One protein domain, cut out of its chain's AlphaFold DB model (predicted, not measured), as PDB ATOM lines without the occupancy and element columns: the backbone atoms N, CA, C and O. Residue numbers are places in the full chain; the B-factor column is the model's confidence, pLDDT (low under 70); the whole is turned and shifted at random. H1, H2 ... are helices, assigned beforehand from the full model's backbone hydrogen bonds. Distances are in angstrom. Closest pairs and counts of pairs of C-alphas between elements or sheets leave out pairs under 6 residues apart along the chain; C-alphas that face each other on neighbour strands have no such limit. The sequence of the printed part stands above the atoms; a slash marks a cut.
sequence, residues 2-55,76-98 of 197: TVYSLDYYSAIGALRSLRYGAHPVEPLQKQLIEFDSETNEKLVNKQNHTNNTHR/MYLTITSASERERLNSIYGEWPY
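AT A GLANCE: This is residues 2 to 55 and 76 to 98 of the 197 residues of an uncharacterized protein of Schistosoma curassoni (UniProt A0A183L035). What shape do these coordinates make? Three helices spread out flat in a loose, open frame: short H1 begins beside residues 32 to 36 of long H2, and H3 starts near the first residues of H1 and points away. Residues 44 to 55, of which 44 to 53 belong to H2, stick out, as do residues 89 to 98, of which 89 to 93 belong to H3. What is the make-up? The printed part has 77 residues with H1, H2 and H3 in chain order and no named strand, class all helix. How large is it? It is loose, with a radius of gyration of the C-alphas of 16.1 A and spans of 51 by 38 by 21 A.

IN THESE COORDINATES: Where are H1 and H2? H1 is residues 8 to 18, 15.4 A long, from C-alpha 8 at (-43.852, 9.556, -3.920). H2 is residues 26 to 53, 41.7 A. Where is H3? It is residues 82 to 93, 15.6 A, ending with C-alpha 93 at (-64.302, 8.474, -18.145).

HOW THE PARTS SIT: How do H1 and H2 stand? They only just touch, with 3 pairs of C-alphas within 8 A, H2 with residues 32 to 36 alone; the closest C-alphas, of Tyr 8 and Ile 33, are 6.0 A apart. They run opposite ways at a steep tilt of 53 degrees. Where is H3? It is close to H1 but not clearly touching, about perpendicular at 74 degrees, the closest C-alphas being those of Ser 10 and Ser 82, 6.4 A apart. H2 and H3 are apart. Residues 4 to 5 pair parallel with residues 80 to 81. Are the helix backbones complete? In H1, H2 and H3 every O i to N i+4 pair is within hydrogen-bond range.

THE WHOLE: Is there a cut? Residues 56 to 75 are not printed, and C-alphas 55 and 76 are 20.5 A apart across the cut; the link from H1 to H2 is short. Where is confidence low? Residues 2 to 3, 40 to 55 and 76 to 80 have pLDDT under 70.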
ATOM      1  N   THR A   2     -51.834  -6.219 -13.381       59.38
ATOM      2  CA  THR A   2     -51.097  -4.989 -13.701       59.38
ATOM      3  C   THR A   2     -50.296  -4.562 -12.477       59.38
ATOM      4  O   THR A   2     -50.822  -4.555 -11.366       59.38
ATOM      5  N   VAL A   3     -49.015  -4.260 -12.673       62.97
ATOM      6  CA  VAL A   3     -48.138  -3.752 -11.614       62.97
ATOM      7  C   VAL A   3     -48.060  -2.243 -11.790       62.97
ATOM      8  O   VAL A   3     -47.545  -1.769 -12.800       62.97
ATOM      9  N   TYR A   4     -48.606  -1.505 -10.828       70.50
ATOM     10  CA  TYR A   4     -48.522  -0.049 -10.793       70.50
ATOM     11  C   TYR A   4     -47.251   0.363 -10.062       70.50
ATOM     12  O   TYR A   4     -46.950  -0.168  -8.991       70.50
ATOM     13  N   SER A   5     -46.523   1.323 -10.624       80.00
ATOM     14  CA  SER A   5     -45.508   2.058  -9.872       80.00
ATOM     15  C   SER A   5     -46.149   3.342  -9.385       80.00
ATOM     16  O   SER A   5     -46.799   4.032 -10.160       80.00
ATOM     17  N   LEU A   6     -46.008   3.677  -8.112       82.75
ATOM     18  CA  LEU A   6     -46.514   4.941  -7.588       82.75
ATOM     19  C   LEU A   6     -45.339   5.888  -7.413       82.75
ATOM     20  O   LEU A   6     -44.301   5.470  -6.908       82.75
ATOM     21  N   ASP A   7     -45.514   7.137  -7.835       86.06
ATOM     22  CA  ASP A   7     -44.622   8.211  -7.418       86.06
ATOM     23  C   ASP A   7     -44.839   8.510  -5.929       86.06
ATOM     24  O   ASP A   7     -45.852   8.130  -5.329       86.06
ATOM     25  N   TYR A   8     -43.894   9.218  -5.331       88.88
ATOM     26  CA  TYR A   8     -43.852   9.556  -3.920       88.88
ATOM     27  C   TYR A   8     -45.182  10.146  -3.452       88.88
ATOM     28  O   TYR A   8     -45.749   9.690  -2.458       88.88
ATOM     29  N   TYR A   9     -45.729  11.116  -4.189       88.12
ATOM     30  CA  TYR A   9     -46.969  11.782  -3.803       88.12
ATOM     31  C   TYR A   9     -48.168  10.835  -3.824       88.12
ATOM     32  O   TYR A   9     -48.973  10.855  -2.889       88.12
ATOM     33  N   SER A  10     -48.275   9.965  -4.829       88.19
ATOM     34  CA  SER A  10     -49.390   9.017  -4.903       88.19
ATOM     35  C   SER A  10     -49.236   7.862  -3.924       88.19
ATOM     36  O   SER A  10     -50.229   7.418  -3.351       88.19
ATOM     37  N   ALA A  11     -48.008   7.406  -3.670       88.56
ATOM     38  CA  ALA A  11     -47.717   6.400  -2.655       88.56
ATOM     39  C   ALA A  11     -48.077   6.915  -1.255       88.56
ATOM     40  O   ALA A  11     -48.746   6.218  -0.493       88.56
ATOM     41  N   ILE A  12     -47.705   8.158  -0.931       90.62
ATOM     42  CA  ILE A  12     -48.087   8.804   0.330       90.62
ATOM     43  C   ILE A  12     -49.594   9.037   0.405       90.62
ATOM     44  O   ILE A  12     -50.178   8.807   1.462       90.62
ATOM     45  N   GLY A  13     -50.236   9.442  -0.692       87.00
ATOM     46  CA  GLY A  13     -51.691   9.561  -0.765       87.00
ATOM     47  C   GLY A  13     -52.389   8.243  -0.422       87.00
ATOM     48  O   GLY A  13     -53.182   8.195   0.515       87.00
ATOM     49  N   ALA A  14     -52.013   7.157  -1.103       87.12
ATOM     50  CA  ALA A  14     -52.553   5.822  -0.852       87.12
ATOM     51  C   ALA A  14     -52.284   5.343   0.586       87.12
ATOM     52  O   ALA A  14     -53.177   4.817   1.249       87.12
ATOM     53  N   LEU A  15     -51.073   5.568   1.107       89.19
ATOM     54  CA  LEU A  15     -50.721   5.232   2.489       89.19
ATOM     55  C   LEU A  15     -51.556   6.007   3.506       89.19
ATOM     56  O   LEU A  15     -51.957   5.433   4.513       89.19
ATOM     57  N   ARG A  16     -51.847   7.286   3.253       87.50
ATOM     58  CA  ARG A  16     -52.684   8.111   4.134       87.50
ATOM     59  C   ARG A  16     -54.145   7.685   4.122       87.50
ATOM     60  O   ARG A  16     -54.777   7.735   5.174       87.50
ATOM     61  N   SER A  17     -54.654   7.210   2.986       83.38
ATOM     62  CA  SER A  17     -55.986   6.595   2.910       83.38
ATOM     63  C   SER A  17     -56.097   5.342   3.783       83.38
ATOM     64  O   SER A  17     -57.164   5.066   4.316       83.38
ATOM     65  N   LEU A  18     -54.999   4.599   3.960       87.62
ATOM     66  CA  LEU A  18     -54.951   3.417   4.828       87.62
ATOM     67  C   LEU A  18     -54.642   3.768   6.289       87.62
ATOM     68  O   LEU A  18     -55.164   3.146   7.212       87.62
ATOM     69  N   ARG A  19     -53.769   4.753   6.512       90.00
ATOM     70  CA  ARG A  19     -53.330   5.205   7.831       90.00
ATOM     71  C   ARG A  19     -53.154   6.716   7.825       90.00
ATOM     72  O   ARG A  19     -52.123   7.229   7.402       90.00
ATOM     73  N   TYR A  20     -54.119   7.420   8.407       81.62
ATOM     74  CA  TYR A  20     -54.187   8.885   8.389       81.62
ATOM     75  C   TYR A  20     -52.923   9.588   8.932       81.62
ATOM     76  O   TYR A  20     -52.523  10.637   8.439       81.62
ATOM     77  N   GLY A  21     -52.238   8.978   9.908       86.44
ATOM     78  CA  GLY A  21     -50.978   9.480  10.479       86.44
ATOM     79  C   GLY A  21     -49.704   9.109   9.708       86.44
ATOM     80  O   GLY A  21     -48.606   9.336  10.213       86.44
ATOM     81  N   ALA A  22     -49.804   8.495   8.525       87.44
ATOM     82  CA  ALA A  22     -48.645   8.133   7.715       87.44
ATOM     83  C   ALA A  22     -48.011   9.388   7.095       87.44
ATOM     84  O   ALA A  22     -48.375   9.843   6.006       87.44
ATOM     85  N   HIS A  23     -47.039   9.954   7.807       90.31
ATOM     86  CA  HIS A  23     -46.244  11.068   7.318       90.31
ATOM     87  C   HIS A  23     -44.752  10.828   7.594       90.31
ATOM     88  O   HIS A  23     -44.327  10.903   8.747       90.31
ATOM     89  N   PRO A  24     -43.948  10.498   6.565       91.44
ATOM     90  CA  PRO A  24     -42.510  10.326   6.742       91.44
ATOM     91  C   PRO A  24     -41.842  11.634   7.175       91.44
ATOM     92  O   PRO A  24     -42.290  12.717   6.814       91.44
ATOM     93  N   VAL A  25     -40.749  11.533   7.929       96.19
ATOM     94  CA  VAL A  25     -39.939  12.691   8.344       96.19
ATOM     95  C   VAL A  25     -39.272  13.363   7.142       96.19
ATOM     96  O   VAL A  25     -38.952  12.687   6.165       96.19
ATOM     97  N   GLU A  26     -39.016  14.673   7.210       95.06
ATOM     98  CA  GLU A  26     -38.498  15.450   6.067       95.06
ATOM     99  C   GLU A  26     -37.270  14.844   5.364       95.06
ATOM    100  O   GLU A  26     -37.258  14.830   4.131       95.06
ATOM    101  N   PRO A  27     -36.249  14.302   6.064       96.69
ATOM    102  CA  PRO A  27     -35.115  13.681   5.382       96.69
ATOM    103  C   PRO A  27     -35.529  12.480   4.524       96.69
ATOM    104  O   PRO A  27     -35.065  12.337   3.397       96.69
ATOM    105  N   LEU A  28     -36.450  11.659   5.032       94.44
ATOM    106  CA  LEU A  28     -36.967  10.494   4.319       94.44
ATOM    107  C   LEU A  28     -37.843  10.917   3.135       94.44
ATOM    108  O   LEU A  28     -37.771  10.301   2.079       94.44
ATOM    109  N   GLN A  29     -38.621  11.995   3.274       93.75
ATOM    110  CA  GLN A  29     -39.362  12.571   2.146       93.75
ATOM    111  C   GLN A  29     -38.421  12.939   0.997       93.75
ATOM    112  O   GLN A  29     -38.668  12.559  -0.142       93.75
ATOM    113  N   LYS A  30     -37.311  13.628   1.301       94.00
ATOM    114  CA  LYS A  30     -36.314  14.019   0.293       94.00
ATOM    115  C   LYS A  30     -35.696  12.807  -0.398       94.00
ATOM    116  O   LYS A  30     -35.625  12.797  -1.619       94.00
ATOM    117  N   GLN A  31     -35.315  11.783   0.367       94.12
ATOM    118  CA  GLN A  31     -34.756  10.546  -0.187       94.12
ATOM    119  C   GLN A  31     -35.735   9.824  -1.117       94.12
ATOM    120  O   GLN A  31     -35.332   9.316  -2.158       94.12
ATOM    121  N   LEU A  32     -37.022   9.789  -0.762       92.38
ATOM    122  CA  LEU A  32     -38.047   9.161  -1.595       92.38
ATOM    123  C   LEU A  32     -38.288   9.946  -2.894       92.38
ATOM    124  O   LEU A  32     -38.402   9.344  -3.955       92.38
ATOM    125  N   ILE A  33     -38.299  11.279  -2.828       90.62
ATOM    126  CA  ILE A  33     -38.427  12.135  -4.018       90.62
ATOM    127  C   ILE A  33     -37.202  11.988  -4.943       90.62
ATOM    128  O   ILE A  33     -37.340  11.941  -6.168       90.62
ATOM    129  N   GLU A  34     -35.998  11.903  -4.374       91.44
ATOM    130  CA  GLU A  34     -34.759  11.689  -5.134       91.44
ATOM    131  C   GLU A  34     -34.745  10.313  -5.811       91.44
ATOM    132  O   GLU A  34     -34.418  10.211  -6.993       91.44
ATOM    133  N   PHE A  35     -35.186   9.270  -5.101       88.38
ATOM    134  CA  PHE A  35     -35.318   7.918  -5.642       88.38
ATOM    135  C   PHE A  35     -36.237   7.867  -6.873       88.38
ATOM    136  O   PHE A  35     -35.898   7.254  -7.891       88.38
ATOM    137  N   ASP A  36     -37.379   8.551  -6.825       83.81
ATOM    138  CA  ASP A  36     -38.272   8.638  -7.982       83.81
ATOM    139  C   ASP A  36     -37.617   9.366  -9.160       83.81
ATOM    140  O   ASP A  36     -37.824   9.013 -10.319       83.81
ATOM    141  N   SER A  37     -36.791  10.371  -8.883       81.25
ATOM    142  CA  SER A  37     -36.084  11.116  -9.927       81.25
ATOM    143  C   SER A  37     -35.025  10.238 -10.613       81.25
ATOM    144  O   SER A  37     -34.990  10.155 -11.842       81.25
ATOM    145  N   GLU A  38     -34.229   9.493  -9.838       78.81
ATOM    146  CA  GLU A  38     -33.188   8.594 -10.358       78.81
ATOM    147  C   GLU A  38     -33.774   7.444 -11.197       78.81
ATOM    148  O   GLU A  38     -33.248   7.077 -12.255       78.81
ATOM    149  N   THR A  39     -34.892   6.866 -10.750       70.38
ATOM    150  CA  THR A  39     -35.558   5.774 -11.476       70.38
ATOM    151  C   THR A  39     -36.103   6.236 -12.828       70.38
ATOM    152  O   THR A  39     -35.947   5.517 -13.824       70.38
ATOM    153  N   ASN A  40     -36.653   7.450 -12.894       66.94
ATOM    154  CA  ASN A  40     -37.132   8.057 -14.132       66.94
ATOM    155  C   ASN A  40     -35.986   8.370 -15.107       66.94
ATOM    156  O   ASN A  40     -36.066   8.002 -16.281       66.94
ATOM    157  N   GLU A  41     -34.881   8.956 -14.639       63.84
ATOM    158  CA  GLU A  41     -33.708   9.221 -15.489       63.84
ATOM    159  C   GLU A  41     -33.110   7.932 -16.067       63.84
ATOM    160  O   GLU A  41     -32.771   7.848 -17.254       63.84
ATOM    161  N   LYS A  42     -33.031   6.874 -15.256       63.91
ATOM    162  CA  LYS A  42     -32.524   5.567 -15.691       63.91
ATOM    163  C   LYS A  42     -33.437   4.894 -16.721       63.91
ATOM    164  O   LYS A  42     -32.933   4.196 -17.606       63.91
ATOM    165  N   LEU A  43     -34.754   5.093 -16.629       61.84
ATOM    166  CA  LEU A  43     -35.722   4.591 -17.609       61.84
ATOM    167  C   LEU A  43     -35.585   5.322 -18.954       61.84
ATOM    168  O   LEU A  43     -35.468   4.668 -19.993       61.84
ATOM    169  N   VAL A  44     -35.511   6.656 -18.924       61.06
ATOM    170  CA  VAL A  44     -35.337   7.498 -20.119       61.06
ATOM    171  C   VAL A  44     -34.024   7.167 -20.837       61.06
ATOM    172  O   VAL A  44     -34.003   6.960 -22.052       61.06
ATOM    173  N   ASN A  45     -32.925   7.013 -20.093       58.94
ATOM    174  CA  ASN A  45     -31.623   6.673 -20.671       58.94
ATOM    175  C   ASN A  45     -31.604   5.283 -21.328       58.94
ATOM    176  O   ASN A  45     -30.997   5.113 -22.389       58.94
ATOM    177  N   LYS A  46     -32.309   4.295 -20.759       58.34
ATOM    178  CA  LYS A  46     -32.451   2.963 -21.373       58.34
ATOM    179  C   LYS A  46     -33.268   2.994 -22.666       58.34
ATOM    180  O   LYS A  46     -32.862   2.357 -23.635       58.34
ATOM    181  N   GLN A  47     -34.370   3.744 -22.702       57.56
ATOM    182  CA  GLN A  47     -35.206   3.882 -23.903       57.56
ATOM    183  C   GLN A  47     -34.471   4.604 -25.046       57.56
ATOM    184  O   GLN A  47     -34.567   4.207 -26.209       57.56
ATOM    185  N   ASN A  48     -33.670   5.622 -24.725       54.62
ATOM    186  CA  ASN A  48     -32.861   6.332 -25.718       54.62
ATOM    187  C   ASN A  48     -31.755   5.448 -26.318       54.62
ATOM    188  O   ASN A  48     -31.471   5.547 -27.511       54.62
ATOM    189  N   HIS A  49     -31.163   4.544 -25.530       52.16
ATOM    190  CA  HIS A  49     -30.167   3.603 -26.044       52.16
ATOM    191  C   HIS A  49     -30.780   2.597 -27.030       52.16
ATOM    192  O   HIS A  49     -30.212   2.378 -28.097       52.16
ATOM    193  N   THR A  50     -31.977   2.064 -26.751       51.84
ATOM    194  CA  THR A  50     -32.669   1.139 -27.671       51.84
ATOM    195  C   THR A  50     -33.100   1.802 -28.983       51.84
ATOM    196  O   THR A  50     -33.044   1.169 -30.036       51.84
ATOM    197  N   ASN A  51     -33.467   3.087 -28.952       49.16
ATOM    198  CA  ASN A  51     -33.882   3.822 -30.153       49.16
ATOM    199  C   ASN A  51     -32.706   4.163 -31.082       49.16
ATOM    200  O   ASN A  51     -32.883   4.239 -32.299       49.16
ATOM    201  N   ASN A  52     -31.500   4.319 -30.531       48.47
ATOM    202  CA  ASN A  52     -30.303   4.602 -31.321       48.47
ATOM    203  C   ASN A  52     -29.704   3.339 -31.959       48.47
ATOM    204  O   ASN A  52     -29.209   3.412 -33.079       48.47
ATOM    205  N   THR A  53     -29.816   2.164 -31.327       48.16
ATOM    206  CA  THR A  53     -29.323   0.904 -31.921       48.16
ATOM    207  C   THR A  53     -30.207   0.393 -33.070       48.16
ATOM    208  O   THR A  53     -29.727  -0.329 -33.941       48.16
ATOM    209  N   HIS A  54     -31.482   0.799 -33.145       44.09
ATOM    210  CA  HIS A  54     -32.379   0.394 -34.237       44.09
ATOM    211  C   HIS A  54     -32.224   1.192 -35.539       44.09
ATOM    212  O   HIS A  54     -32.753   0.770 -36.569       44.09
ATOM    213  N   ARG A  55     -31.490   2.312 -35.537       45.75
ATOM    214  CA  ARG A  55     -31.309   3.133 -36.745       45.75
ATOM    215  C   ARG A  55     -30.178   2.670 -37.666       45.75
ATOM    216  O   ARG A  55     -30.201   3.025 -38.839       45.75
ATOM    217  N   MET A  76     -43.598  -6.056 -22.316       43.66
ATOM    218  CA  MET A  76     -43.361  -4.642 -22.133       43.66
ATOM    219  C   MET A  76     -43.910  -4.363 -20.736       43.66
ATOM    220  O   MET A  76     -45.124  -4.371 -20.536       43.66
ATOM    221  N   TYR A  77     -43.023  -4.271 -19.743       49.22
ATOM    222  CA  TYR A  77     -43.378  -3.834 -18.404       49.22
ATOM    223  C   TYR A  77     -43.794  -2.382 -18.570       49.22
ATOM    224  O   TYR A  77     -42.971  -1.471 -18.507       49.22
ATOM    225  N   LEU A  78     -45.060  -2.180 -18.922       58.41
ATOM    226  CA  LEU A  78     -45.660  -0.871 -18.961       58.41
ATOM    227  C   LEU A  78     -45.770  -0.458 -17.500       58.41
ATOM    228  O   LEU A  78     -46.715  -0.825 -16.805       58.41
ATOM    229  N   THR A  79     -44.733   0.214 -17.017       61.34
ATOM    230  CA  THR A  79     -44.740   0.859 -15.715       61.34
ATOM    231  C   THR A  79     -45.724   2.014 -15.812       61.34
ATOM    232  O   THR A  79     -45.366   3.117 -16.213       61.34
ATOM    233  N   ILE A  80     -46.992   1.731 -15.522       67.94
ATOM    234  CA  ILE A  80     -48.030   2.750 -15.432       67.94
ATOM    235  C   ILE A  80     -47.853   3.424 -14.073       67.94
ATOM    236  O   ILE A  80     -47.926   2.766 -13.029       67.94
ATOM    237  N   THR A  81     -47.590   4.728 -14.097       77.19
ATOM    238  CA  THR A  81     -47.608   5.570 -12.900       77.19
ATOM    239  C   THR A  81     -49.031   5.992 -12.568       77.19
ATOM    240  O   THR A  81     -49.871   6.076 -13.464       77.19
ATOM    241  N   SER A  82     -49.313   6.322 -11.314       74.06
ATOM    242  CA  SER A  82     -50.573   6.967 -10.903       74.06
ATOM    243  C   SER A  82     -50.929   8.188 -11.752       74.06
ATOM    244  O   SER A  82     -52.088   8.349 -12.116       74.06
ATOM    245  N   ALA A  83     -49.949   9.024 -12.106       77.94
ATOM    246  CA  ALA A  83     -50.160  10.181 -12.971       77.94
ATOM    247  C   ALA A  83     -50.608   9.760 -14.380       77.94
ATOM    248  O   ALA A  83     -51.624  10.250 -14.872       77.94
ATOM    249  N   SER A  84     -49.904   8.803 -14.996       79.69
ATOM    250  CA  SER A  84     -50.267   8.285 -16.324       79.69
ATOM    251  C   SER A  84     -51.590   7.514 -16.316       79.69
ATOM    252  O   SER A  84     -52.360   7.591 -17.269       79.69
ATOM    253  N   GLU A  85     -51.903   6.813 -15.223       79.75
ATOM    254  CA  GLU A  85     -53.189   6.143 -15.059       79.75
ATOM    255  C   GLU A  85     -54.301   7.164 -14.858       79.75
ATOM    256  O   GLU A  85     -55.373   6.998 -15.424       79.75
ATOM    257  N   ARG A  86     -54.059   8.248 -14.114       79.38
ATOM    258  CA  ARG A  86     -55.025   9.339 -13.964       79.38
ATOM    259  C   ARG A  86     -55.345   9.968 -15.312       79.38
ATOM    260  O   ARG A  86     -56.514  10.182 -15.603       79.38
ATOM    261  N   GLU A  87     -54.336  10.232 -16.136       82.62
ATOM    262  CA  GLU A  87     -54.532  10.728 -17.501       82.62
ATOM    263  C   GLU A  87     -55.326   9.726 -18.350       82.62
ATOM    264  O   GLU A  87     -56.309  10.099 -18.992       82.62
ATOM    265  N   ARG A  88     -54.969   8.438 -18.287       83.38
ATOM    266  CA  ARG A  88     -55.685   7.369 -18.993       83.38
ATOM    267  C   ARG A  88     -57.146   7.276 -18.554       83.38
ATOM    268  O   ARG A  88     -58.030   7.167 -19.397       83.38
ATOM    269  N   LEU A  89     -57.409   7.323 -17.251       82.56
ATOM    270  CA  LEU A  89     -58.754   7.266 -16.685       82.56
ATOM    271  C   LEU A  89     -59.557   8.512 -17.052       82.56
ATOM    272  O   LEU A  89     -60.707   8.370 -17.454       82.56
ATOM    273  N   ASN A  90     -58.947   9.698 -17.012       84.31
ATOM    274  CA  ASN A  90     -59.592  10.932 -17.453       84.31
ATOM    275  C   ASN A  90     -59.935  10.881 -18.949       84.31
ATOM    276  O   ASN A  90     -61.006  11.309 -19.360       84.31
ATOM    277  N   SER A  91     -59.073  10.280 -19.773       84.38
ATOM    278  CA  SER A  91     -59.361  10.070 -21.195       84.38
ATOM    279  C   SER A  91     -60.521   9.100 -21.444       84.38
ATOM    280  O   SER A  91     -61.157   9.194 -22.492       84.38
ATOM    281  N   ILE A  92     -60.766   8.143 -20.545       86.12
ATOM    282  CA  ILE A  92     -61.809   7.118 -20.715       86.12
ATOM    283  C   ILE A  92     -63.145   7.586 -20.136       86.12
ATOM    284  O   ILE A  92     -64.186   7.388 -20.758       86.12
ATOM    285  N   TYR A  93     -63.113   8.169 -18.940       85.88
ATOM    286  CA  TYR A  93     -64.302   8.474 -18.145       85.88
ATOM    287  C   TYR A  93     -64.621   9.970 -18.077       85.88
ATOM    288  O   TYR A  93     -65.733  10.326 -17.697       85.88
ATOM    289  N   GLY A  94     -63.688  10.833 -18.482       85.50
ATOM    290  CA  GLY A  94     -63.798  12.277 -18.308       85.50
ATOM    291  C   GLY A  94     -63.576  12.719 -16.862       85.50
ATOM    292  O   GLY A  94     -63.330  11.911 -15.962       85.50
ATOM    293  N   GLU A  95     -63.671  14.029 -16.649       84.81
ATOM    294  CA  GLU A  95     -63.626  14.624 -15.316       84.81
ATOM    295  C   GLU A  95     -64.976  14.444 -14.618       84.81
ATOM    296  O   GLU A  95     -66.028  14.534 -15.252       84.81
ATOM    297  N   TRP A  96     -64.951  14.213 -13.306       83.75
ATOM    298  CA  TRP A  96     -66.169  14.169 -12.500       83.75
ATOM    299  C   TRP A  96     -66.649  15.605 -12.242       83.75
ATOM    300  O   TRP A  96     -65.977  16.335 -11.502       83.75
ATOM    301  N   PRO A  97     -67.774  16.048 -12.838       79.62
ATOM    302  CA  PRO A  97     -68.294  17.377 -12.562       79.62
ATOM    303  C   PRO A  97     -68.718  17.431 -11.094       79.62
ATOM    304  O   PRO A  97     -69.409  16.537 -10.620       79.62
ATOM    305  N   TYR A  98     -68.296  18.478 -10.389       85.81
ATOM    306  CA  TYR A  98     -68.580  18.710  -8.966       85.81
ATOM    307  C   TYR A  98     -67.847  17.812  -7.955       85.81
ATOM    308  O   TYR A  98     -68.293  17.657  -6.820       85.81
TER     309      TYR A  98